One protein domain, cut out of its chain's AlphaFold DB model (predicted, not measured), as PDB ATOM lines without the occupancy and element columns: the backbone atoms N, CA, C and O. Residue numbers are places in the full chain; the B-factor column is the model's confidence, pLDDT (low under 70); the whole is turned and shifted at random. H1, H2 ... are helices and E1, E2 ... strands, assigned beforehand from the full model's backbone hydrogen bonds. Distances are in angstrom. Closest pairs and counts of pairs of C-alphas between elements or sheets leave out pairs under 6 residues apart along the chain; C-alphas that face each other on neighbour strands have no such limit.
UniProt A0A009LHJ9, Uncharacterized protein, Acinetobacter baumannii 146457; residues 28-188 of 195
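What this domain is: This is residues 28 to 188 of the 195 residues of an uncharacterized protein of Acinetobacter baumannii 146457 (UniProt A0A009LHJ9). Two strongly twisted sheets stack face to face as a sandwich, E1 to E5 in one layer and E8, E7, E6 and E9 in the other, their strands running nearly along one another, and helix H3 covers the face of the second sheet that is turned away from the first. The two shorter helices, H1 and H2, lie off both sheets, toward the end where E6 begins and E7 ends. The printed part has 161 residues with nine named strands and three named helices, in the order E1 E2 E3 E4 E5 H1 E6 E7 H2 E8 H3 E9, and its class is mixed, helices and strands. The first sheet is branched, with E3 joined to E1, E2 and E4, and E4 joined to E5; the second has the order E8, E7, E6, E9; neighbours in both are antiparallel. The whole is compact, with a radius of gyration of the C-alphas of 15.6 A and spans of 46 by 35 by 28 A.

Where its parts are: Begin at C-alpha 28, at (37.765, -20.834, 38.395), where strand E1, residues 28 to 30, starts. Next come E2, residues 34 to 36, and E3, residues 39 to 48, 29.2 A long. E4, residues 65 to 75, is the longest strand by residues, 30.0 A from first to last C-alpha, and E5, residues 78 to 83, measures 16.6 A. Find H1 at residues 89 to 97, 12.4 A long, then E6 at residues 112 to 120, 24.7 A long, starting at (46.863, -8.288, 40.811). E7 takes residues 128 to 134 and 19.6 A, H2 residues 139 to 144, and E8 residues 154 to 156. H3, residues 165 to 175, runs 15.0 A, and E9, residues 181 to 187, runs 17.7 A to C-alpha 187 at (38.539, -9.289, 48.589).

How they stand to each other: Start with E3: E1 and E2 lie on one side of it and E4 on the other side. Look for N 29 and O 45, 2.8 A apart, between E1 and E3, and for N 34 and O 41, 2.8 A, in the hairpin of E2 and E3. The hairpin of E3 and E4 has N 44 and O 70 at 2.9 A, and that of E4 and E5 has N 73 and O 80 at 2.8 A. E2, E3, E4 and E5 form a meander, each strand the antiparallel neighbour of the one before. Across the sandwich, whose facing parts are 12.1 A centre to centre, the closest C-alphas of E2 and E6 are those of Cys 36 and Cys 118, 5.3 A apart. In the second sheet find N 117 and O 130 at 2.9 A in the hairpin of E6 and E7, N 131 and O 154 at 2.8 A between E7 and E8, and N 116 and O 186 at 2.9 A between E6 and E9. H3 is on this sheet at a height of 9.8 A, over E8 and only just over E7, with 3 of its C-alphas falling there. Its line and that of E8 stand at 59 degrees on the local plane, only just slantwise to the strands; their closest C-alphas, of Leu 155 and Arg 168, are 7.0 A apart. H1 and H2 are apart and on neither sheet. In H1 and H2 every O i to N i+4 pair is within hydrogen-bond range; in H3, 4 of 7 are.

The domain as a whole: The two farthest C-alphas, those of Pro 50 and Gly 123, are 47.6 A apart. The printed part has no cut. Long links join E3 to E4, 16 residues, and H1 to E6, 14 residues; in the latter, residues 106 to 107 pair antiparallel with residues 65 to 66 of E4. The mean pLDDT of the printed part is 82.5; residues 53 to 62, 98, 137 and 139 to 151 are under 70.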
ATOM      1  N   THR A  28      38.478 -22.110  38.283       90.19
ATOM      2  CA  THR A  28      37.765 -20.834  38.395       90.19
ATOM      3  C   THR A  28      37.403 -20.552  39.846       90.19
ATOM      4  O   THR A  28      36.739 -21.359  40.489       90.19
ATOM      5  N   TYR A  29      37.775 -19.369  40.317       86.44
ATOM      6  CA  TYR A  29      37.466 -18.834  41.633       86.44
ATOM      7  C   TYR A  29      36.620 -17.578  41.499       86.44
ATOM      8  O   TYR A  29      36.774 -16.805  40.552       86.44
ATOM      9  N   GLN A  30      35.720 -17.389  42.455       89.44
ATOM     10  CA  GLN A  30      34.836 -16.236  42.511       89.44
ATOM     11  C   GLN A  30      35.020 -15.529  43.853       89.44
ATOM     12  O   GLN A  30      35.151 -16.182  44.892       89.44
ATOM     13  N   SER A  31      35.042 -14.199  43.839       88.06
ATOM     14  CA  SER A  31      34.929 -13.412  45.066       88.06
ATOM     15  C   SER A  31      33.508 -13.479  45.624       88.06
ATOM     16  O   SER A  31      32.562 -13.867  44.928       88.06
ATOM     17  N   GLU A  32      33.325 -12.997  46.853       89.50
ATOM     18  CA  GLU A  32      31.991 -12.606  47.299       89.50
ATOM     19  C   GLU A  32      31.383 -11.557  46.349       89.50
ATOM     20  O   GLU A  32      32.114 -10.701  45.827       89.50
ATOM     21  N   PRO A  33      30.055 -11.575  46.140       93.62
ATOM     22  CA  PRO A  33      29.374 -10.510  45.423       93.62
ATOM     23  C   PRO A  33      29.379  -9.215  46.251       93.62
ATOM     24  O   PRO A  33      28.993  -9.180  47.425       93.62
ATOM     25  N   LEU A  34      29.781  -8.117  45.612       94.81
ATOM     26  CA  LEU A  34      29.631  -6.761  46.124       94.81
ATOM     27  C   LEU A  34      28.336  -6.156  45.584       94.81
ATOM     28  O   LEU A  34      28.234  -5.826  44.402       94.81
ATOM     29  N   HIS A  35      27.367  -5.952  46.469       95.62
ATOM     30  CA  HIS A  35      26.165  -5.182  46.167       95.62
ATOM     31  C   HIS A  35      26.462  -3.687  46.329       95.62
ATOM     32  O   HIS A  35      26.879  -3.248  47.403       95.62
ATOM     33  N   CYS A  36      26.249  -2.903  45.272       95.69
ATOM     34  CA  CYS A  36      26.469  -1.462  45.279       95.69
ATOM     35  C   CYS A  36      25.317  -0.727  44.590       95.69
ATOM     36  O   CYS A  36      25.202  -0.719  43.364       95.69
ATOM     37  N   GLY A  37      24.427  -0.136  45.390       92.88
ATOM     38  CA  GLY A  37      23.135   0.333  44.894       92.88
ATOM     39  C   GLY A  37      22.354  -0.816  44.247       92.88
ATOM     40  O   GLY A  37      22.167  -1.863  44.858       92.88
ATOM     41  N   GLU A  38      21.933  -0.626  42.998       94.31
ATOM     42  CA  GLU A  38      21.208  -1.632  42.202       94.31
ATOM     43  C   GLU A  38      22.131  -2.582  41.416       94.31
ATOM     44  O   GLU A  38      21.650  -3.397  40.632       94.31
ATOM     45  N   ALA A  39      23.452  -2.437  41.545       97.06
ATOM     46  CA  ALA A  39      24.421  -3.238  40.807       97.06
ATOM     47  C   ALA A  39      25.073  -4.305  41.690       97.06
ATOM     48  O   ALA A  39      25.254  -4.119  42.896       97.06
ATOM     49  N   ILE A  40      25.471  -5.405  41.059       97.44
ATOM     50  CA  ILE A  40      26.256  -6.478  41.664       97.44
ATOM     51  C   ILE A  40      27.577  -6.586  40.908       97.44
ATOM     52  O   ILE A  40      27.595  -6.654  39.679       97.44
ATOM     53  N   PHE A  41      28.672  -6.611  41.658       96.88
ATOM     54  CA  PHE A  41      30.029  -6.738  41.146       96.88
ATOM     55  C   PHE A  41      30.682  -7.990  41.723       96.88
ATOM     56  O   PHE A  41      30.567  -8.245  42.920       96.88
ATOM     57  N   GLN A  42      31.382  -8.760  40.895       95.06
ATOM     58  CA  GLN A  42      32.069  -9.971  41.342       95.06
ATOM     59  C   GLN A  42      33.359 -10.181  40.549       95.06
ATOM     60  O   GLN A  42      33.354 -10.081  39.322       95.06
ATOM     61  N   VAL A  43      34.463 -10.469  41.236       92.19
ATOM     62  CA  VAL A  43      35.718 -10.855  40.582       92.19
ATOM     63  C   VAL A  43      35.674 -12.347  40.279       92.19
ATOM     64  O   VAL A  43      35.308 -13.152  41.135       92.19
ATOM     65  N   ILE A  44      36.046 -12.705  39.053       92.25
ATOM     66  CA  ILE A  44      36.178 -14.084  38.595       92.25
ATOM     67  C   ILE A  44      37.601 -14.276  38.078       92.25
ATOM     68  O   ILE A  44      38.028 -13.607  37.130       92.25
ATOM     69  N   SER A  45      38.319 -15.218  38.678       89.06
ATOM     70  CA  SER A  45      39.728 -15.482  38.392       89.06
ATOM     71  C   SER A  45      39.941 -16.943  38.024       89.06
ATOM     72  O   SER A  45      39.324 -17.831  38.601       89.06
ATOM     73  N   SER A  46      40.818 -17.207  37.056       90.81
ATOM     74  CA  SER A  46      41.244 -18.567  36.715       90.81
ATOM     75  C   SER A  46      42.659 -18.776  37.238       90.81
ATOM     76  O   SER A  46      43.601 -18.189  36.698       90.81
ATOM     77  N   CYS A  47      42.795 -19.564  38.304       87.81
ATOM     78  CA  CYS A  47      44.026 -19.693  39.075       87.81
ATOM     79  C   CYS A  47      44.425 -21.146  39.300       87.81
ATOM     80  O   CYS A  47      43.584 -22.035  39.401       87.81
ATOM     81  N   TYR A  48      45.727 -21.373  39.356       86.69
ATOM     82  CA  TYR A  48      46.313 -22.593  39.861       86.69
ATOM     83  C   TYR A  48      46.550 -22.418  41.356       86.69
ATOM     84  O   TYR A  48      47.181 -21.448  41.790       86.69
ATOM     85  N   ASP A  49      45.998 -23.349  42.120       82.31
ATOM     86  CA  ASP A  49      46.176 -23.430  43.558       82.31
ATOM     87  C   ASP A  49      46.437 -24.888  43.938       82.31
ATOM     88  O   ASP A  49      45.489 -25.679  43.982       82.31
ATOM     89  N   PRO A  50      47.706 -25.275  44.139       74.88
ATOM     90  CA  PRO A  50      48.031 -26.625  44.586       74.88
ATOM     91  C   PRO A  50      47.546 -26.907  46.012       74.88
ATOM     92  O   PRO A  50      47.348 -28.071  46.349       74.88
ATOM     93  N   ASP A  51      47.314 -25.869  46.822       72.88
ATOM     94  CA  ASP A  51      47.010 -25.980  48.250       72.88
ATOM     95  C   ASP A  51      45.566 -25.573  48.566       72.88
ATOM     96  O   ASP A  51      45.251 -25.133  49.678       72.88
ATOM     97  N   GLU A  52      44.674 -25.731  47.585       71.06
ATOM     98  CA  GLU A  52      43.259 -25.392  47.693       71.06
ATOM     99  C   GLU A  52      42.630 -25.974  48.970       71.06
ATOM    100  O   GLU A  52      42.654 -27.180  49.213       71.06
ATOM    101  N   GLY A  53      42.035 -25.098  49.786       60.94
ATOM    102  CA  GLY A  53      41.438 -25.460  51.078       60.94
ATOM    103  C   GLY A  53      42.354 -25.232  52.284       60.94
ATOM    104  O   GLY A  53      41.886 -25.324  53.419       60.94
ATOM    105  N   THR A  54      43.616 -24.860  52.065       58.16
ATOM    106  CA  THR A  54      44.535 -24.464  53.137       58.16
ATOM    107  C   THR A  54      44.358 -22.980  53.451       58.16
ATOM    108  O   THR A  54      44.562 -22.116  52.598       58.16
ATOM    109  N   LEU A  55      43.974 -22.661  54.690       53.81
ATOM    110  CA  LEU A  55      43.934 -21.280  55.174       53.81
ATOM    111  C   LEU A  55      45.370 -20.768  55.347       53.81
ATOM    112  O   LEU A  55      46.126 -21.313  56.151       53.81
ATOM    113  N   ARG A  56      45.744 -19.724  54.602       55.66
ATOM    114  CA  ARG A  56      47.052 -19.066  54.703       55.66
ATOM    115  C   ARG A  56      46.882 -17.689  55.352       55.66
ATOM    116  O   ARG A  56      46.509 -16.733  54.687       55.66
ATOM    117  N   GLY A  57      47.124 -17.614  56.660       50.91
ATOM    118  CA  GLY A  57      47.237 -16.346  57.394       50.91
ATOM    119  C   GLY A  57      46.003 -15.430  57.374       50.91
ATOM    120  O   GLY A  57      44.881 -15.845  57.075       50.91
ATOM    121  N   SER A  58      46.227 -14.170  57.753       40.69
ATOM    122  CA  SER A  58      45.226 -13.093  57.778       40.69
ATOM    123  C   SER A  58      44.957 -12.467  56.408       40.69
ATOM    124  O   SER A  58      43.885 -11.885  56.227       40.69
ATOM    125  N   GLY A  59      45.882 -12.590  55.449       45.88
ATOM    126  CA  GLY A  59      45.746 -12.049  54.093       45.88
ATOM    127  C   GLY A  59      44.738 -12.780  53.201       45.88
ATOM    128  O   GLY A  59      44.279 -12.215  52.207       45.88
ATOM    129  N   GLY A  60      44.324 -13.998  53.570       51.69
ATOM    130  CA  GLY A  60      43.326 -14.786  52.845       51.69
ATOM    131  C   GLY A  60      43.929 -15.879  51.957       51.69
ATOM    132  O   GLY A  60      45.032 -16.364  52.181       51.69
ATOM    133  N   VAL A  61      43.174 -16.347  50.957       60.06
ATOM    134  CA  VAL A  61      43.608 -17.484  50.128       60.06
ATOM    135  C   VAL A  61      44.628 -17.026  49.081       60.06
ATOM    136  O   VAL A  61      44.263 -16.490  48.035       60.06
ATOM    137  N   MET A  62      45.912 -17.271  49.343       62.22
ATOM    138  CA  MET A  62      46.989 -17.045  48.377       62.22
ATOM    139  C   MET A  62      47.008 -18.170  47.333       62.22
ATOM    140  O   MET A  62      47.289 -19.321  47.655       62.22
ATOM    141  N   ARG A  63      46.722 -17.831  46.072       75.31
ATOM    142  CA  ARG A  63      46.878 -18.739  44.919       75.31
ATOM    143  C   ARG A  63      48.332 -18.708  44.436       75.31
ATOM    144  O   ARG A  63      49.022 -17.735  44.705       75.31
ATOM    145  N   GLU A  64      48.804 -19.712  43.698       77.38
ATOM    146  CA  GLU A  64      50.190 -19.722  43.189       77.38
ATOM    147  C   GLU A  64      50.337 -18.921  41.888       77.38
ATOM    148  O   GLU A  64      51.315 -18.199  41.675       77.38
ATOM    149  N   SER A  65      49.354 -19.027  40.993       84.62
ATOM    150  CA  SER A  65      49.322 -18.235  39.762       84.62
ATOM    151  C   SER A  65      47.907 -18.092  39.209       84.62
ATOM    152  O   SER A  65      47.055 -18.944  39.444       84.62
ATOM    153  N   CYS A  66      47.638 -17.031  38.451       86.56
ATOM    154  CA  CYS A  66      46.358 -16.805  37.786       86.56
ATOM    155  C   CYS A  66      46.572 -16.445  36.318       86.56
ATOM    156  O   CYS A  66      47.272 -15.494  35.993       86.56
ATOM    157  N   GLN A  67      45.943 -17.181  35.405       89.31
ATOM    158  CA  GLN A  67      46.036 -16.912  33.965       89.31
ATOM    159  C   GLN A  67      45.051 -15.838  33.488       89.31
ATOM    160  O   GLN A  67      45.193 -15.297  32.397       89.31
ATOM    161  N   SER A  68      44.013 -15.550  34.273       88.38
ATOM    162  CA  SER A  68      43.081 -14.463  33.978       88.38
ATOM    163  C   SER A  68      42.348 -14.004  35.229       88.38
ATOM    164  O   SER A  68      42.194 -14.751  36.198       88.38
ATOM    165  N   SER A  69      41.890 -12.757  35.208       88.94
ATOM    166  CA  SER A  69      40.945 -12.199  36.171       88.94
ATOM    167  C   SER A  69      40.072 -11.178  35.456       88.94
ATOM    168  O   SER A  69      40.562 -10.397  34.641       88.94
ATOM    169  N   HIS A  70      38.778 -11.179  35.751       92.75
ATOM    170  CA  HIS A  70      37.846 -10.189  35.227       92.75
ATOM    171  C   HIS A  70      36.791  -9.821  36.264       92.75
ATOM    172  O   HIS A  70      36.459 -10.601  37.154       92.75
ATOM    173  N   LEU A  71      36.267  -8.612  36.133       95.31
ATOM    174  CA  LEU A  71      35.143  -8.106  36.893       95.31
ATOM    175  C   LEU A  71      33.856  -8.365  36.111       95.31
ATOM    176  O   LEU A  71      33.694  -7.894  34.980       95.31
ATOM    177  N   LEU A  72      32.939  -9.100  36.726       97.25
ATOM    178  CA  LEU A  72      31.569  -9.235  36.270       97.25
ATOM    179  C   LEU A  72      30.721  -8.132  36.904       97.25
ATOM    180  O   LEU A  72      30.719  -7.971  38.122       97.25
ATOM    181  N   VAL A  73      30.000  -7.386  36.074       97.88
ATOM    182  CA  VAL A  73      29.087  -6.318  36.489       97.88
ATOM    183  C   VAL A  73      27.688  -6.687  36.031       97.88
ATOM    184  O   VAL A  73      27.464  -6.858  34.836       97.88
ATOM    185  N   ASN A  74      26.748  -6.787  36.962       97.62
ATOM    186  CA  ASN A  74      25.331  -6.931  36.663       97.62
ATOM    187  C   ASN A  74      24.596  -5.678  37.137       97.62
ATOM    188  O   ASN A  74      24.595  -5.369  38.328       97.62
ATOM    189  N   TRP A  75      23.985  -4.950  36.207       97.06
ATOM    190  CA  TRP A  75      23.213  -3.754  36.513       97.06
ATOM    191  C   TRP A  75      21.981  -3.680  35.621       97.06
ATOM    192  O   TRP A  75      22.089  -3.735  34.398       97.06
ATOM    193  N   LYS A  76      20.800  -3.554  36.238       94.94
ATOM    194  CA  LYS A  76      19.507  -3.441  35.533       94.94
ATOM    195  C   LYS A  76      19.277  -4.548  34.491       94.94
ATOM    196  O   LYS A  76      18.783  -4.290  33.397       94.94
ATOM    197  N   GLY A  77      19.670  -5.779  34.823       92.31
ATOM    198  CA  GLY A  77      19.535  -6.945  33.944       92.31
ATOM    199  C   GLY A  77      20.568  -7.022  32.814       92.31
ATOM    200  O   GLY A  77      20.528  -7.961  32.026       92.31
ATOM    201  N   GLN A  78      21.505  -6.072  32.732       95.31
ATOM    202  CA  GLN A  78      22.620  -6.114  31.793       95.31
ATOM    203  C   GLN A  78      23.872  -6.641  32.485       95.31
ATOM    204  O   GLN A  78      24.272  -6.139  33.537       95.31
ATOM    205  N   GLN A  79      24.512  -7.627  31.859       96.56
ATOM    206  CA  GLN A  79      25.780  -8.179  32.314       96.56
ATOM    207  C   GLN A  79      26.927  -7.645  31.454       96.56
ATOM    208  O   GLN A  79      26.884  -7.713  30.227       96.56
ATOM    209  N   LYS A  80      27.979  -7.151  32.103       96.88
ATOM    210  CA  LYS A  80      29.204  -6.668  31.471       96.88
ATOM    211  C   LYS A  80      30.413  -7.349  32.099       96.88
ATOM    212  O   LYS A  80      30.486  -7.502  33.314       96.88
ATOM    213  N   ARG A  81      31.375  -7.723  31.262       96.12
ATOM    214  CA  ARG A  81      32.691  -8.209  31.679       96.12
ATOM    215  C   ARG A  81      33.734  -7.120  31.447       96.12
ATOM    216  O   ARG A  81      33.728  -6.485  30.393       96.12
ATOM    217  N   ILE A  82      34.614  -6.914  32.420       94.75
ATOM    218  CA  ILE A  82      35.746  -5.988  32.332       94.75
ATOM    219  C   ILE A  82      36.994  -6.751  32.756       94.75
ATOM    220  O   ILE A  82      37.076  -7.206  33.894       94.75
ATOM    221  N   ASP A  83      37.944  -6.930  31.848       90.81
ATOM    222  CA  ASP A  83      39.178  -7.644  32.166       90.81
ATOM    223  C   ASP A  83      40.129  -6.764  32.984       90.81
ATOM    224  O   ASP A  83      40.183  -5.543  32.820       90.81
ATOM    225  N   PHE A  84      40.874  -7.406  33.878       86.69
ATOM    226  CA  PHE A  84      41.926  -6.768  34.652       86.69
ATOM    227  C   PHE A  84      43.264  -6.724  33.868       86.69
ATOM    228  O   PHE A  84      43.523  -7.634  33.077       86.69
ATOM    229  N   PRO A  85      44.144  -5.724  34.100       84.88
ATOM    230  CA  PRO A  85      43.928  -4.546  34.939       84.88
ATOM    231  C   PRO A  85      42.887  -3.604  34.333       84.88
ATOM    232  O   PRO A  85      42.869  -3.346  33.129       84.88
ATOM    233  N   ILE A  86      42.049  -3.035  35.189       88.38
ATOM    234  CA  ILE A  86      41.117  -1.985  34.803       88.38
ATOM    235  C   ILE A  86      41.877  -0.671  34.921       88.38
ATOM    236  O   ILE A  86      42.258  -0.270  36.016       88.38
ATOM    237  N   ALA A  87      42.137  -0.006  33.806       82.94
ATOM    238  CA  ALA A  87      42.842   1.268  33.790       82.94
ATOM    239  C   ALA A  87      42.522   2.029  32.502       82.94
ATOM    240  O   ALA A  87      42.211   1.442  31.464       82.94
ATOM    241  N   THR A  88      42.627   3.355  32.548       79.75
ATOM    242  CA  THR A  88      42.626   4.168  31.324       79.75
ATOM    243  C   THR A  88      43.894   3.914  30.503       79.75
ATOM    244  O   THR A  88      44.918   3.486  31.036       79.75
ATOM    245  N   ALA A  89      43.875   4.249  29.208       82.62
ATOM    246  CA  ALA A  89      45.068   4.156  28.361       82.62
ATOM    247  C   ALA A  89      46.252   4.976  28.915       82.62
ATOM    248  O   ALA A  89      47.394   4.520  28.870       82.62
ATOM    249  N   ALA A  90      45.977   6.150  29.494       78.62
ATOM    250  CA  ALA A  90      46.990   6.995  30.124       78.62
ATOM    251  C   ALA A  90      47.610   6.328  31.365       78.62
ATOM    252  O   ALA A  90      48.834   6.270  31.479       78.62
ATOM    253  N   GLN A  91      46.785   5.753  32.246       76.69
ATOM    254  CA  GLN A  91      47.263   4.990  33.406       76.69
ATOM    255  C   GLN A  91      48.070   3.763  32.965       76.69
ATOM    256  O   GLN A  91      49.157   3.527  33.481       76.69
ATOM    257  N   MET A  92      47.608   3.034  31.946       79.88
ATOM    258  CA  MET A  92      48.360   1.912  31.378       79.88
ATOM    259  C   MET A  92      49.731   2.334  30.845       79.88
ATOM    260  O   MET A  92      50.711   1.611  31.035       79.88
ATOM    261  N   GLN A  93      49.831   3.499  30.203       81.19
ATOM    262  CA  GLN A  93      51.111   4.017  29.727       81.19
ATOM    263  C   GLN A  93      52.027   4.426  30.885       81.19
ATOM    264  O   GLN A  93      53.212   4.094  30.877       81.19
ATOM    265  N   GLN A  94      51.486   5.093  31.905       74.75
ATOM    266  CA  GLN A  94      52.236   5.439  33.111       74.75
ATOM    267  C   GLN A  94      52.780   4.186  33.805       74.75
ATOM    268  O   GLN A  94      53.930   4.181  34.246       74.75
ATOM    269  N   LEU A  95      51.987   3.111  33.857       73.00
ATOM    270  CA  LEU A  95      52.421   1.849  34.436       73.00
ATOM    271  C   LEU A  95      53.600   1.250  33.659       73.00
ATOM    272  O   LEU A  95      54.633   0.916  34.239       73.00
ATOM    273  N   LYS A  96      53.497   1.190  32.330       78.00
ATOM    274  CA  LYS A  96      54.602   0.723  31.481       78.00
ATOM    275  C   LYS A  96      55.873   1.552  31.684       78.00
ATOM    276  O   LYS A  96      56.952   0.981  31.809       78.00
ATOM    277  N   ASN A  97      55.750   2.878  31.785       76.56
ATOM    278  CA  ASN A  97      56.885   3.781  32.008       76.56
ATOM    279  C   ASN A  97      57.562   3.562  33.374       76.56
ATOM    280  O   ASN A  97      58.769   3.746  33.492       76.56
ATOM    281  N   LYS A  98      56.808   3.127  34.393       69.44
ATOM    282  CA  LYS A  98      57.336   2.718  35.708       69.44
ATOM    283  C   LYS A  98      57.951   1.306  35.704       69.44
ATOM    284  O   LYS A  98      58.352   0.803  36.749       69.44
ATOM    285  N   GLY A  99      58.037   0.663  34.538       70.00
ATOM    286  CA  GLY A  99      58.630  -0.662  34.367       70.00
ATOM    287  C   GLY A  99      57.675  -1.825  34.642       70.00
ATOM    288  O   GLY A  99      58.133  -2.969  34.678       70.00
ATOM    289  N   TYR A 100      56.371  -1.576  34.815       71.31
ATOM    290  CA  TYR A 100      55.397  -2.655  34.980       71.31
ATOM    291  C   TYR A 100      55.177  -3.406  33.667       71.31
ATOM    292  O   TYR A 100      55.049  -2.810  32.593       71.31
ATOM    293  N   ARG A 101      55.098  -4.734  33.764       71.06
ATOM    294  CA  ARG A 101      54.861  -5.631  32.631       71.06
ATOM    295  C   ARG A 101      53.613  -6.455  32.900       71.06
ATOM    296  O   ARG A 101      53.548  -7.158  33.899       71.06
ATOM    297  N   LEU A 102      52.639  -6.375  31.996       73.69
ATOM    298  CA  LEU A 102      51.495  -7.277  32.035       73.69
ATOM    299  C   LEU A 102      51.942  -8.654  31.575       73.69
ATOM    300  O   LEU A 102      52.317  -8.836  30.415       73.69
ATOM    301  N   GLN A 103      51.915  -9.603  32.499       76.31
ATOM    302  CA  GLN A 103      52.195 -10.995  32.204       76.31
ATOM    303  C   GLN A 103      50.939 -11.691  31.693       76.31
ATOM    304  O   GLN A 103      49.817 -11.371  32.085       76.31
ATOM    305  N   LYS A 104      51.135 -12.692  30.833       79.25
ATOM    306  CA  LYS A 104      50.051 -13.583  30.395       79.25
ATOM    307  C   LYS A 104      49.521 -14.446  31.549       79.25
ATOM    308  O   LYS A 104      48.364 -14.845  31.532       79.25
ATOM    309  N   VAL A 105      50.378 -14.752  32.522       84.12
ATOM    310  CA  VAL A 105      50.034 -15.452  33.761       84.12
ATOM    311  C   VAL A 105      50.571 -14.611  34.907       84.12
ATOM    312  O   VAL A 105      51.772 -14.380  34.965       84.12
ATOM    313  N   ILE A 106      49.677 -14.168  35.782       80.44
ATOM    314  CA  ILE A 106      49.981 -13.441  37.012       80.44
ATOM    315  C   ILE A 106      50.590 -14.433  38.004       80.44
ATOM    316  O   ILE A 106      49.979 -15.463  38.299       80.44
ATOM    317  N   ARG A 107      51.782 -14.138  38.513       80.94
ATOM    318  CA  ARG A 107      52.500 -14.903  39.542       80.94
ATOM    319  C   ARG A 107      52.854 -13.994  40.712       80.94
ATOM    320  O   ARG A 107      52.580 -12.797  40.673       80.94
ATOM    321  N   HIS A 108      53.445 -14.556  41.759       76.19
ATOM    322  CA  HIS A 108      54.015 -13.755  42.838       76.19
ATOM    323  C   HIS A 108      55.005 -12.701  42.287       76.19
ATOM    324  O   HIS A 108      55.809 -13.004  41.403       76.19
ATOM    325  N   GLY A 109      54.914 -11.464  42.769       73.38
ATOM    326  CA  GLY A 109      55.600 -10.279  42.251       73.38
ATOM    327  C   GLY A 109      54.860  -9.519  41.136       73.38
ATOM    328  O   GLY A 109      55.234  -8.379  40.848       73.38
ATOM    329  N   ASP A 110      53.809 -10.076  40.523       77.38
ATOM    330  CA  ASP A 110      53.068  -9.428  39.430       77.38
ATOM    331  C   ASP A 110      51.865  -8.609  39.916       77.38
ATOM    332  O   ASP A 110      51.349  -8.797  41.014       77.38
ATOM    333  N   TRP A 111      51.379  -7.714  39.055       79.25
ATOM    334  CA  TRP A 111      50.147  -6.951  39.263       79.25
ATOM    335  C   TRP A 111      48.943  -7.874  39.552       79.25
ATOM    336  O   TRP A 111      48.770  -8.889  38.871       79.25
ATOM    337  N   SER A 112      48.068  -7.506  40.496       79.44
ATOM    338  CA  SER A 112      46.863  -8.288  40.811       79.44
ATOM    339  C   SER A 112      45.674  -7.429  41.272       79.44
ATOM    340  O   SER A 112      45.855  -6.328  41.801       79.44
ATOM    341  N   PRO A 113      44.423  -7.895  41.094       83.12
ATOM    342  CA  PRO A 113      43.281  -7.264  41.745       83.12
ATOM    343  C   PRO A 113      43.311  -7.561  43.253       83.12
ATOM    344  O   PRO A 113      43.550  -8.699  43.648       83.12
ATOM    345  N   GLN A 114      43.031  -6.556  44.090       81.62
ATOM    346  CA  GLN A 114      43.077  -6.685  45.558       81.62
ATOM    347  C   GLN A 114      41.682  -6.755  46.168       81.62
ATOM    348  O   GLN A 114      41.340  -7.702  46.872       81.62
ATOM    349  N   SER A 115      40.859  -5.740  45.907       85.81
ATOM    350  CA  SER A 115      39.549  -5.625  46.539       85.81
ATOM    351  C   SER A 115      38.596  -4.755  45.736       85.81
ATOM    352  O   SER A 115      39.004  -3.890  44.959       85.81
ATOM    353  N   LEU A 116      37.306  -4.931  45.998       91.12
ATOM    354  CA  LEU A 116      36.251  -4.034  45.548       91.12
ATOM    355  C   LEU A 116      35.568  -3.421  46.767       91.12
ATOM    356  O   LEU A 116      35.339  -4.112  47.760       91.12
ATOM    357  N   ALA A 117      35.182  -2.155  46.681       92.62
ATOM    358  CA  ALA A 117      34.384  -1.508  47.711       92.62
ATOM    359  C   ALA A 117      33.259  -0.668  47.110       92.62
ATOM    360  O   ALA A 117      33.422  -0.058  46.053       92.62
ATOM    361  N   CYS A 118      32.114  -0.620  47.787       95.81
ATOM    362  CA  CYS A 118      31.028   0.276  47.404       95.81
ATOM    363  C   CYS A 118      31.138   1.589  48.180       95.81
ATOM    364  O   CYS A 118      31.102   1.596  49.413       95.81
ATOM    365  N   GLY A 119      31.281   2.689  47.445       95.00
ATOM    366  CA  GLY A 119      31.466   4.031  47.975       95.00
ATOM    367  C   GLY A 119      30.256   4.931  47.751       95.00
ATOM    368  O   GLY A 119      29.548   4.845  46.743       95.00
ATOM    369  N   GLN A 120      30.050   5.842  48.699       95.00
ATOM    370  CA  GLN A 120      29.100   6.943  48.598       95.00
ATOM    371  C   GLN A 120      29.696   8.202  49.236       95.00
ATOM    372  O   GLN A 120      30.301   8.146  50.308       95.00
ATOM    373  N   VAL A 121      29.496   9.358  48.603       92.44
ATOM    374  CA  VAL A 121      29.958  10.653  49.119       92.44
ATOM    375  C   VAL A 121      28.775  11.583  49.348       92.44
ATOM    376  O   VAL A 121      27.933  11.763  48.473       92.44
ATOM    377  N   LYS A 122      28.725  12.225  50.519       89.06
ATOM    378  CA  LYS A 122      27.708  13.241  50.814       89.06
ATOM    379  C   LYS A 122      27.824  14.405  49.821       89.06
ATOM    380  O   LYS A 122      28.891  14.992  49.680       89.06
ATOM    381  N   GLY A 123      26.721  14.756  49.162       86.62
ATOM    382  CA  GLY A 123      26.687  15.824  48.153       86.62
ATOM    383  C   GLY A 123      27.081  15.384  46.736       86.62
ATOM    384  O   GLY A 123      27.025  16.199  45.820       86.62
ATOM    385  N   ILE A 124      27.427  14.108  46.533       88.56
ATOM    386  CA  ILE A 124      27.557  13.487  45.213       88.56
ATOM    387  C   ILE A 124      26.441  12.454  45.074       88.56
ATOM    388  O   ILE A 124      26.290  11.565  45.911       88.56
ATOM    389  N   THR A 125      25.636  12.578  44.025       87.12
ATOM    390  CA  THR A 125      24.498  11.683  43.810       87.12
ATOM    391  C   THR A 125      24.960  10.285  43.409       87.12
ATOM    392  O   THR A 125      25.732  10.126  42.466       87.12
ATOM    393  N   GLY A 126      24.399   9.272  44.072       89.88
ATOM    394  CA  GLY A 126      24.559   7.867  43.706       89.88
ATOM    395  C   GLY A 126      25.721   7.150  44.393       89.88
ATOM    396  O   GLY A 126      26.401   7.692  45.264       89.88
ATOM    397  N   TYR A 127      25.892   5.890  44.001       94.44
ATOM    398  CA  TYR A 127      26.961   5.005  44.452       94.44
ATOM    399  C   TYR A 127      28.009   4.837  43.349       94.44
ATOM    400  O   TYR A 127      27.695   4.944  42.159       94.44
ATOM    401  N   PHE A 128      29.234   4.522  43.746       95.19
ATOM    402  CA  PHE A 128      30.324   4.152  42.848       95.19
ATOM    403  C   PHE A 128      31.099   2.973  43.430       95.19
ATOM    404  O   PHE A 128      31.059   2.719  44.633       95.19
ATOM    405  N   VAL A 129      31.815   2.259  42.570       95.94
ATOM    406  CA  VAL A 129      32.693   1.167  42.987       95.94
ATOM    407  C   VAL A 129      34.131   1.645  42.976       95.94
ATOM    408  O   VAL A 129      34.592   2.216  41.990       95.94
ATOM    409  N   VAL A 130      34.822   1.389  44.077       93.31
ATOM    410  CA  VAL A 130      36.267   1.534  44.215       93.31
ATOM    411  C   VAL A 130      36.889   0.177  43.908       93.31
ATOM    412  O   VAL A 130      36.559  -0.818  44.553       93.31
ATOM    413  N   VAL A 131      37.758   0.127  42.906       91.38
ATOM    414  CA  VAL A 131      38.485  -1.070  42.483       91.38
ATOM    415  C   VAL A 131      39.955  -0.882  42.843       91.38
ATOM    416  O   VAL A 131      40.665  -0.103  42.200       91.38
ATOM    417  N   ASN A 132      40.401  -1.609  43.866       85.62
ATOM    418  CA  ASN A 132      41.788  -1.609  44.316       85.62
ATOM    419  C   ASN A 132      42.574  -2.699  43.589       85.62
ATOM    420  O   ASN A 132      42.105  -3.828  43.405       85.62
ATOM    421  N   GLN A 133      43.766  -2.327  43.146       82.38
ATOM    422  CA  GLN A 133      44.608  -3.116  42.263       82.38
ATOM    423  C   GLN A 133      46.055  -2.924  42.708       82.38
ATOM    424  O   GLN A 133      46.544  -1.795  42.694       82.38
ATOM    425  N   ALA A 134      46.729  -4.010  43.073       76.19
ATOM    426  CA  ALA A 134      48.126  -3.984  43.470       76.19
ATOM    427  C   ALA A 134      48.998  -3.835  42.231       76.19
ATOM    428  O   ALA A 134      48.786  -4.516  41.227       76.19
ATOM    429  N   THR A 135      50.027  -3.001  42.296       72.12
ATOM    430  CA  THR A 135      51.062  -2.983  41.253       72.12
ATOM    431  C   THR A 135      51.967  -4.209  41.295       72.12
ATOM    432  O   THR A 135      52.618  -4.526  40.298       72.12
ATOM    433  N   THR A 136      51.961  -4.906  42.425       71.44
ATOM    434  CA  THR A 136      52.581  -6.199  42.676       71.44
ATOM    435  C   THR A 136      51.807  -6.891  43.797       71.44
ATOM    436  O   THR A 136      51.334  -6.225  44.709       71.44
ATOM    437  N   ASN A 137      51.641  -8.205  43.729       69.31
ATOM    438  CA  ASN A 137      51.004  -9.010  44.772       69.31
ATOM    439  C   ASN A 137      51.975  -9.486  45.866       69.31
ATOM    440  O   ASN A 137      51.620 -10.358  46.659       69.31
ATOM    441  N   ASP A 138      53.185  -8.930  45.878       71.69
ATOM    442  CA  ASP A 138      54.153  -9.018  46.964       71.69
ATOM    443  C   ASP A 138      54.045  -7.734  47.804       71.69
ATOM    444  O   ASP A 138      54.433  -6.651  47.354       71.69
ATOM    445  N   LEU A 139      53.511  -7.848  49.026       65.50
ATOM    446  CA  LEU A 139      53.345  -6.708  49.930       65.50
ATOM    447  C   LEU A 139      54.664  -5.976  50.198       65.50
ATOM    448  O   LEU A 139      54.684  -4.745  50.222       65.50
ATOM    449  N   ASN A 140      55.773  -6.701  50.354       62.97
ATOM    450  CA  ASN A 140      57.073  -6.099  50.635       62.97
ATOM    451  C   ASN A 140      57.532  -5.232  49.455       62.97
ATOM    452  O   ASN A 140      58.038  -4.126  49.651       62.97
ATOM    453  N   GLN A 141      57.297  -5.679  48.219       64.69
ATOM    454  CA  GLN A 141      57.588  -4.882  47.023       64.69
ATOM    455  C   GLN A 141      56.604  -3.725  46.811       64.69
ATOM    456  O   GLN A 141      57.009  -2.669  46.307       64.69
ATOM    457  N   GLU A 142      55.336  -3.892  47.199       64.88
ATOM    458  CA  GLU A 142      54.324  -2.834  47.121       64.88
ATOM    459  C   GLU A 142      54.659  -1.671  48.066       64.88
ATOM    460  O   GLU A 142      54.626  -0.513  47.644       64.88
ATOM    461  N   TYR A 143      55.066  -1.966  49.306       57.97
ATOM    462  CA  TYR A 143      55.437  -0.954  50.302       57.97
ATOM    463  C   TYR A 143      56.779  -0.254  50.012       57.97
ATOM    464  O   TYR A 143      56.959   0.890  50.430       57.97
ATOM    465  N   LEU A 144      57.725  -0.902  49.313       53.19
ATOM    466  CA  LEU A 144      59.127  -0.448  49.275       53.19
ATOM    467  C   LEU A 144      59.635   0.183  47.972       53.19
ATOM    468  O   LEU A 144      60.746   0.714  47.997       53.19
ATOM    469  N   GLY A 145      58.928   0.165  46.831       52.47
ATOM    470  CA  GLY A 145      59.647   0.623  45.628       52.47
ATOM    471  C   GLY A 145      58.931   0.967  44.340       52.47
ATOM    472  O   GLY A 145      59.589   1.512  43.453       52.47
ATOM    473  N   LYS A 146      57.638   0.702  44.158       50.50
ATOM    474  CA  LYS A 146      56.988   1.028  42.879       50.50
ATOM    475  C   LYS A 146      55.571   1.501  43.149       50.50
ATOM    476  O   LYS A 146      54.682   0.695  43.382       50.50
ATOM    477  N   GLY A 147      55.410   2.830  43.148       51.66
ATOM    478  CA  GLY A 147      54.214   3.547  43.596       51.66
ATOM    479  C   GLY A 147      52.901   2.797  43.382       51.66
ATOM    480  O   GLY A 147      52.592   2.410  42.247       51.66
ATOM    481  N   SER A 148      52.188   2.645  44.498       52.56
ATOM    482  CA  SER A 148      50.855   2.078  44.651       52.56
ATOM    483  C   SER A 148      49.908   2.522  43.529       52.56
ATOM    484  O   SER A 148      49.676   3.724  43.422       52.56
ATOM    485  N   LEU A 149      49.288   1.641  42.737       53.50
ATOM    486  CA  LEU A 149      47.960   1.990  42.199       53.50
ATOM    487  C   LEU A 149      46.915   2.035  43.327       53.50
ATOM    488  O   LEU A 149      45.835   2.584  43.126       53.50
ATOM    489  N   SER A 150      47.248   1.525  44.514       56.69
ATOM    490  CA  SER A 150      46.477   1.690  45.744       56.69
ATOM    491  C   SER A 150      46.273   3.162  46.123       56.69
ATOM    492  O   SER A 150      45.250   3.492  46.718       56.69
ATOM    493  N   GLU A 151      47.169   4.073  45.721       60.84
ATOM    494  CA  GLU A 151      47.012   5.516  45.966       60.84
ATOM    495  C   GLU A 151      45.967   6.187  45.054       60.84
ATOM    496  O   GLU A 151      45.466   7.273  45.371       60.84
ATOM    497  N   GLU A 152      45.634   5.555  43.924       74.38
ATOM    498  CA  GLU A 152      44.669   6.040  42.931       74.38
ATOM    499  C   GLU A 152      43.768   4.896  42.445       74.38
ATOM    500  O   GLU A 152      43.869   4.450  41.293       74.38
ATOM    501  N   PRO A 153      42.862   4.412  43.307       84.69
ATOM    502  CA  PRO A 153      42.018   3.287  42.959       84.69
ATOM    503  C   PRO A 153      41.076   3.645  41.815       84.69
ATOM    504  O   PRO A 153      40.627   4.786  41.666       84.69
ATOM    505  N   VAL A 154      40.722   2.652  41.005       90.50
ATOM    506  CA  VAL A 154      39.812   2.887  39.887       90.50
ATOM    507  C   VAL A 154      38.396   3.101  40.396       90.50
ATOM    508  O   VAL A 154      37.874   2.302  41.168       90.50
ATOM    509  N   LEU A 155      37.757   4.173  39.926       93.12
ATOM    510  CA  LEU A 155      36.355   4.456  40.211       93.12
ATOM    511  C   LEU A 155      35.486   4.063  39.020       93.12
ATOM    512  O   LEU A 155      35.684   4.561  37.907       93.12
ATOM    513  N   LEU A 156      34.516   3.188  39.270       95.75
ATOM    514  CA  LEU A 156      33.512   2.778  38.298       95.75
ATOM    515  C   LEU A 156      32.125   3.276  38.706       95.75
ATOM    516  O   LEU A 156      31.736   3.237  39.874       95.75
ATOM    517  N   ASN A 157      31.341   3.672  37.710       95.88
ATOM    518  CA  ASN A 157      29.901   3.845  37.857       95.88
ATOM    519  C   ASN A 157      29.218   2.469  37.970       95.88
ATOM    520  O   ASN A 157      29.799   1.441  37.620       95.88
ATOM    521  N   LEU A 158      27.946   2.446  38.382       95.75
ATOM    522  CA  LEU A 158      27.190   1.198  38.581       95.75
ATOM    523  C   LEU A 158      27.073   0.312  37.328       95.75
ATOM    524  O   LEU A 158      26.973  -0.901  37.439       95.75
ATOM    525  N   ASN A 159      27.144   0.900  36.136       95.38
ATOM    526  CA  ASN A 159      27.142   0.176  34.861       95.38
ATOM    527  C   ASN A 159      28.531  -0.356  34.441       95.38
ATOM    528  O   ASN A 159      28.707  -0.831  33.315       95.38
ATOM    529  N   GLY A 160      29.551  -0.208  35.290       94.50
ATOM    530  CA  GLY A 160      30.916  -0.639  35.005       94.50
ATOM    531  C   GLY A 160      31.650   0.229  33.977       94.50
ATOM    532  O   GLY A 160      32.544  -0.262  33.287       94.50
ATOM    533  N   THR A 161      31.265   1.491  33.773       94.62
ATOM    534  CA  THR A 161      32.110   2.460  33.052       94.62
ATOM    535  C   THR A 161      32.968   3.255  34.025       94.62
ATOM    536  O   THR A 161      32.578   3.454  35.174       94.62
ATOM    537  N   MET A 162      34.127   3.730  33.563       92.62
ATOM    538  CA  MET A 162      34.977   4.619  34.356       92.62
ATOM    539  C   MET A 162      34.198   5.874  34.755       92.62
ATOM    540  O   MET A 162      33.524   6.499  33.928       92.62
ATOM    541  N   THR A 163      34.305   6.263  36.020       92.75
ATOM    542  CA  THR A 163      33.835   7.570  36.473       92.75
ATOM    543  C   THR A 163      34.632   8.667  35.762       92.75
ATOM    544  O   THR A 163      35.850   8.561  35.610       92.75
ATOM    545  N   ASN A 164      33.941   9.714  35.303       90.88
ATOM    546  CA  ASN A 164      34.584  10.811  34.582       90.88
ATOM    547  C   ASN A 164      35.585  11.578  35.466       90.88
ATOM    548  O   ASN A 164      35.467  11.603  36.693       90.88
ATOM    549  N   ASP A 165      36.542  12.241  34.822       89.00
ATOM    550  CA  ASP A 165      37.667  12.894  35.494       89.00
ATOM    551  C   ASP A 165      37.231  13.982  36.485       89.00
ATOM    552  O   ASP A 165      37.754  14.037  37.597       89.00
ATOM    553  N   ALA A 166      36.233  14.798  36.128       91.25
ATOM    554  CA  ALA A 166      35.740  15.876  36.985       91.25
ATOM    555  C   ALA A 166      35.150  15.350  38.304       91.25
ATOM    556  O   ALA A 166      35.340  15.952  39.361       91.25
ATOM    557  N   LEU A 167      34.432  14.224  38.258       91.62
ATOM    558  CA  LEU A 167      33.883  13.597  39.456       91.62
ATOM    559  C   LEU A 167      34.959  12.838  40.238       91.62
ATOM    560  O   LEU A 167      35.022  12.942  41.463       91.62
ATOM    561  N   ARG A 168      35.854  12.137  39.537       90.81
ATOM    562  CA  ARG A 168      36.984  11.413  40.133       90.81
ATOM    563  C   ARG A 168      37.890  12.339  40.946       90.81
ATOM    564  O   ARG A 168      38.203  12.024  42.091       90.81
ATOM    565  N   GLN A 169      38.216  13.518  40.412       90.69
ATOM    566  CA  GLN A 169      39.004  14.546  41.108       90.69
ATOM    567  C   GLN A 169      38.327  15.081  42.378       90.69
ATOM    568  O   GLN A 169      39.022  15.518  43.291       90.69
ATOM    569  N   LYS A 170      36.991  15.026  42.477       92.75
ATOM    570  CA  LYS A 170      36.265  15.376  43.710       92.75
ATOM    571  C   LYS A 170      36.281  14.244  44.737       92.75
ATOM    572  O   LYS A 170      36.324  14.516  45.931       92.75
ATOM    573  N   ILE A 171      36.235  12.989  44.286       92.00
ATOM    574  CA  ILE A 171      36.169  11.814  45.166       92.00
ATOM    575  C   ILE A 171      37.542  11.472  45.757       92.00
ATOM    576  O   ILE A 171      37.628  11.179  46.946       92.00
ATOM    577  N   TYR A 172      38.623  11.540  44.975       89.81
ATOM    578  CA  TYR A 172      39.964  11.142  45.427       89.81
ATOM    579  C   TYR A 172      40.451  11.850  46.704       89.81
ATOM    580  O   TYR A 172      40.894  11.153  47.618       89.81
ATOM    581  N   PRO A 173      40.334  13.185  46.856       91.06
ATOM    582  CA  PRO A 173      40.715  13.846  48.104       91.06
ATOM    583  C   PRO A 173      39.892  13.371  49.305       91.06
ATOM    584  O   PRO A 173      40.393  13.348  50.423       91.06
ATOM    585  N   LEU A 174      38.633  12.984  49.082       92.06
ATOM    586  CA  LEU A 174      37.742  12.503  50.135       92.06
ATOM    587  C   LEU A 174      38.055  11.061  50.531       92.06
ATOM    588  O   LEU A 174      37.936  10.744  51.709       92.06
ATOM    589  N   LEU A 175      38.492  10.216  49.589       88.19
ATOM    590  CA  LEU A 175      39.010   8.877  49.898       88.19
ATOM    591  C   LEU A 175      40.239   8.977  50.804       88.19
ATOM    592  O   LEU A 175      40.278   8.324  51.833       88.19
ATOM    593  N   LYS A 176      41.182   9.872  50.483       86.44
ATOM    594  CA  LYS A 176      42.398  10.102  51.290       86.44
ATOM    595  C   LYS A 176      42.131  10.678  52.686       86.44
ATOM    596  O   LYS A 176      43.017  10.657  53.527       86.44
ATOM    597  N   GLN A 177      40.951  11.255  52.905       87.88
ATOM    598  CA  GLN A 177      40.532  11.837  54.183       87.88
ATOM    599  C   GLN A 177      39.525  10.947  54.929       87.88
ATOM    600  O   GLN A 177      38.903  11.429  55.873       87.88
ATOM    601  N   ASP A 178      39.284   9.719  54.455       85.38
ATOM    602  CA  ASP A 178      38.273   8.795  54.990       85.38
ATOM    603  C   ASP A 178      36.857   9.401  55.070       85.38
ATOM    604  O   ASP A 178      36.030   9.060  55.915       85.38
ATOM    605  N   LYS A 179      36.545  10.327  54.153       90.31
ATOM    606  CA  LYS A 179      35.244  11.012  54.049       90.31
ATOM    607  C   LYS A 179      34.279  10.335  53.078       90.31
ATOM    608  O   LYS A 179      33.159  10.815  52.884       90.31
ATOM    609  N   VAL A 180      34.697   9.239  52.448       90.31
ATOM    610  CA  VAL A 180      33.813   8.382  51.657       90.31
ATOM    611  C   VAL A 180      33.192   7.344  52.574       90.31
ATOM    612  O   VAL A 180      33.893   6.600  53.251       90.31
ATOM    613  N   LYS A 181      31.864   7.244  52.558       92.19
ATOM    614  CA  LYS A 181      31.178   6.144  53.227       92.19
ATOM    615  C   LYS A 181      31.405   4.870  52.419       92.19
ATOM    616  O   LYS A 181      30.873   4.747  51.316       92.19
ATOM    617  N   ILE A 182      32.159   3.934  52.986       90.38
ATOM    618  CA  ILE A 182      32.344   2.588  52.442       90.38
ATOM    619  C   ILE A 182      31.343   1.650  53.113       90.38
ATOM    620  O   ILE A 182      31.327   1.527  54.335       90.38
ATOM    621  N   THR A 183      30.459   1.028  52.331       83.25
ATOM    622  CA  THR A 183      29.390   0.166  52.877       83.25
ATOM    623  C   THR A 183      29.796  -1.296  52.993       83.25
ATOM    624  O   THR A 183      29.344  -1.981  53.906       83.25
ATOM    625  N   LYS A 184      30.637  -1.782  52.079       82.69
ATOM    626  CA  LYS A 184      31.216  -3.127  52.105       82.69
ATOM    627  C   LYS A 184      32.520  -3.124  51.317       82.69
ATOM    628  O   LYS A 184      32.610  -2.448  50.289       82.69
ATOM    629  N   VAL A 185      33.483  -3.905  51.793       84.31
ATOM    630  CA  VAL A 185      34.702  -4.272  51.069       84.31
ATOM    631  C   VAL A 185      34.658  -5.779  50.839       84.31
ATOM    632  O   VAL A 185      34.306  -6.527  51.749       84.31
ATOM    633  N   VAL A 186      34.979  -6.223  49.628       84.94
ATOM    634  CA  VAL A 186      35.186  -7.638  49.302       84.94
ATOM    635  C   VAL A 186      36.599  -7.818  48.770       84.94
ATOM    636  O   VAL A 186      37.067  -7.010  47.966       84.94
ATOM    637  N   SER A 187      37.279  -8.876  49.207       81.25
ATOM    638  CA  SER A 187      38.539  -9.289  48.589       81.25
ATOM    639  C   SER A 187      38.276  -9.739  47.153       81.25
ATOM    640  O   SER A 187      37.258 -10.373  46.869       81.25
ATOM    641  N   ALA A 188      39.199  -9.435  46.245       76.69
ATOM    642  CA  ALA A 188      39.172  -9.945  44.881       76.69
ATOM    643  C   ALA A 188      39.367 -11.469  44.824       76.69
ATOM    644  O   ALA A 188      39.106 -12.062  43.779       76.69
TER     645      ALA A 188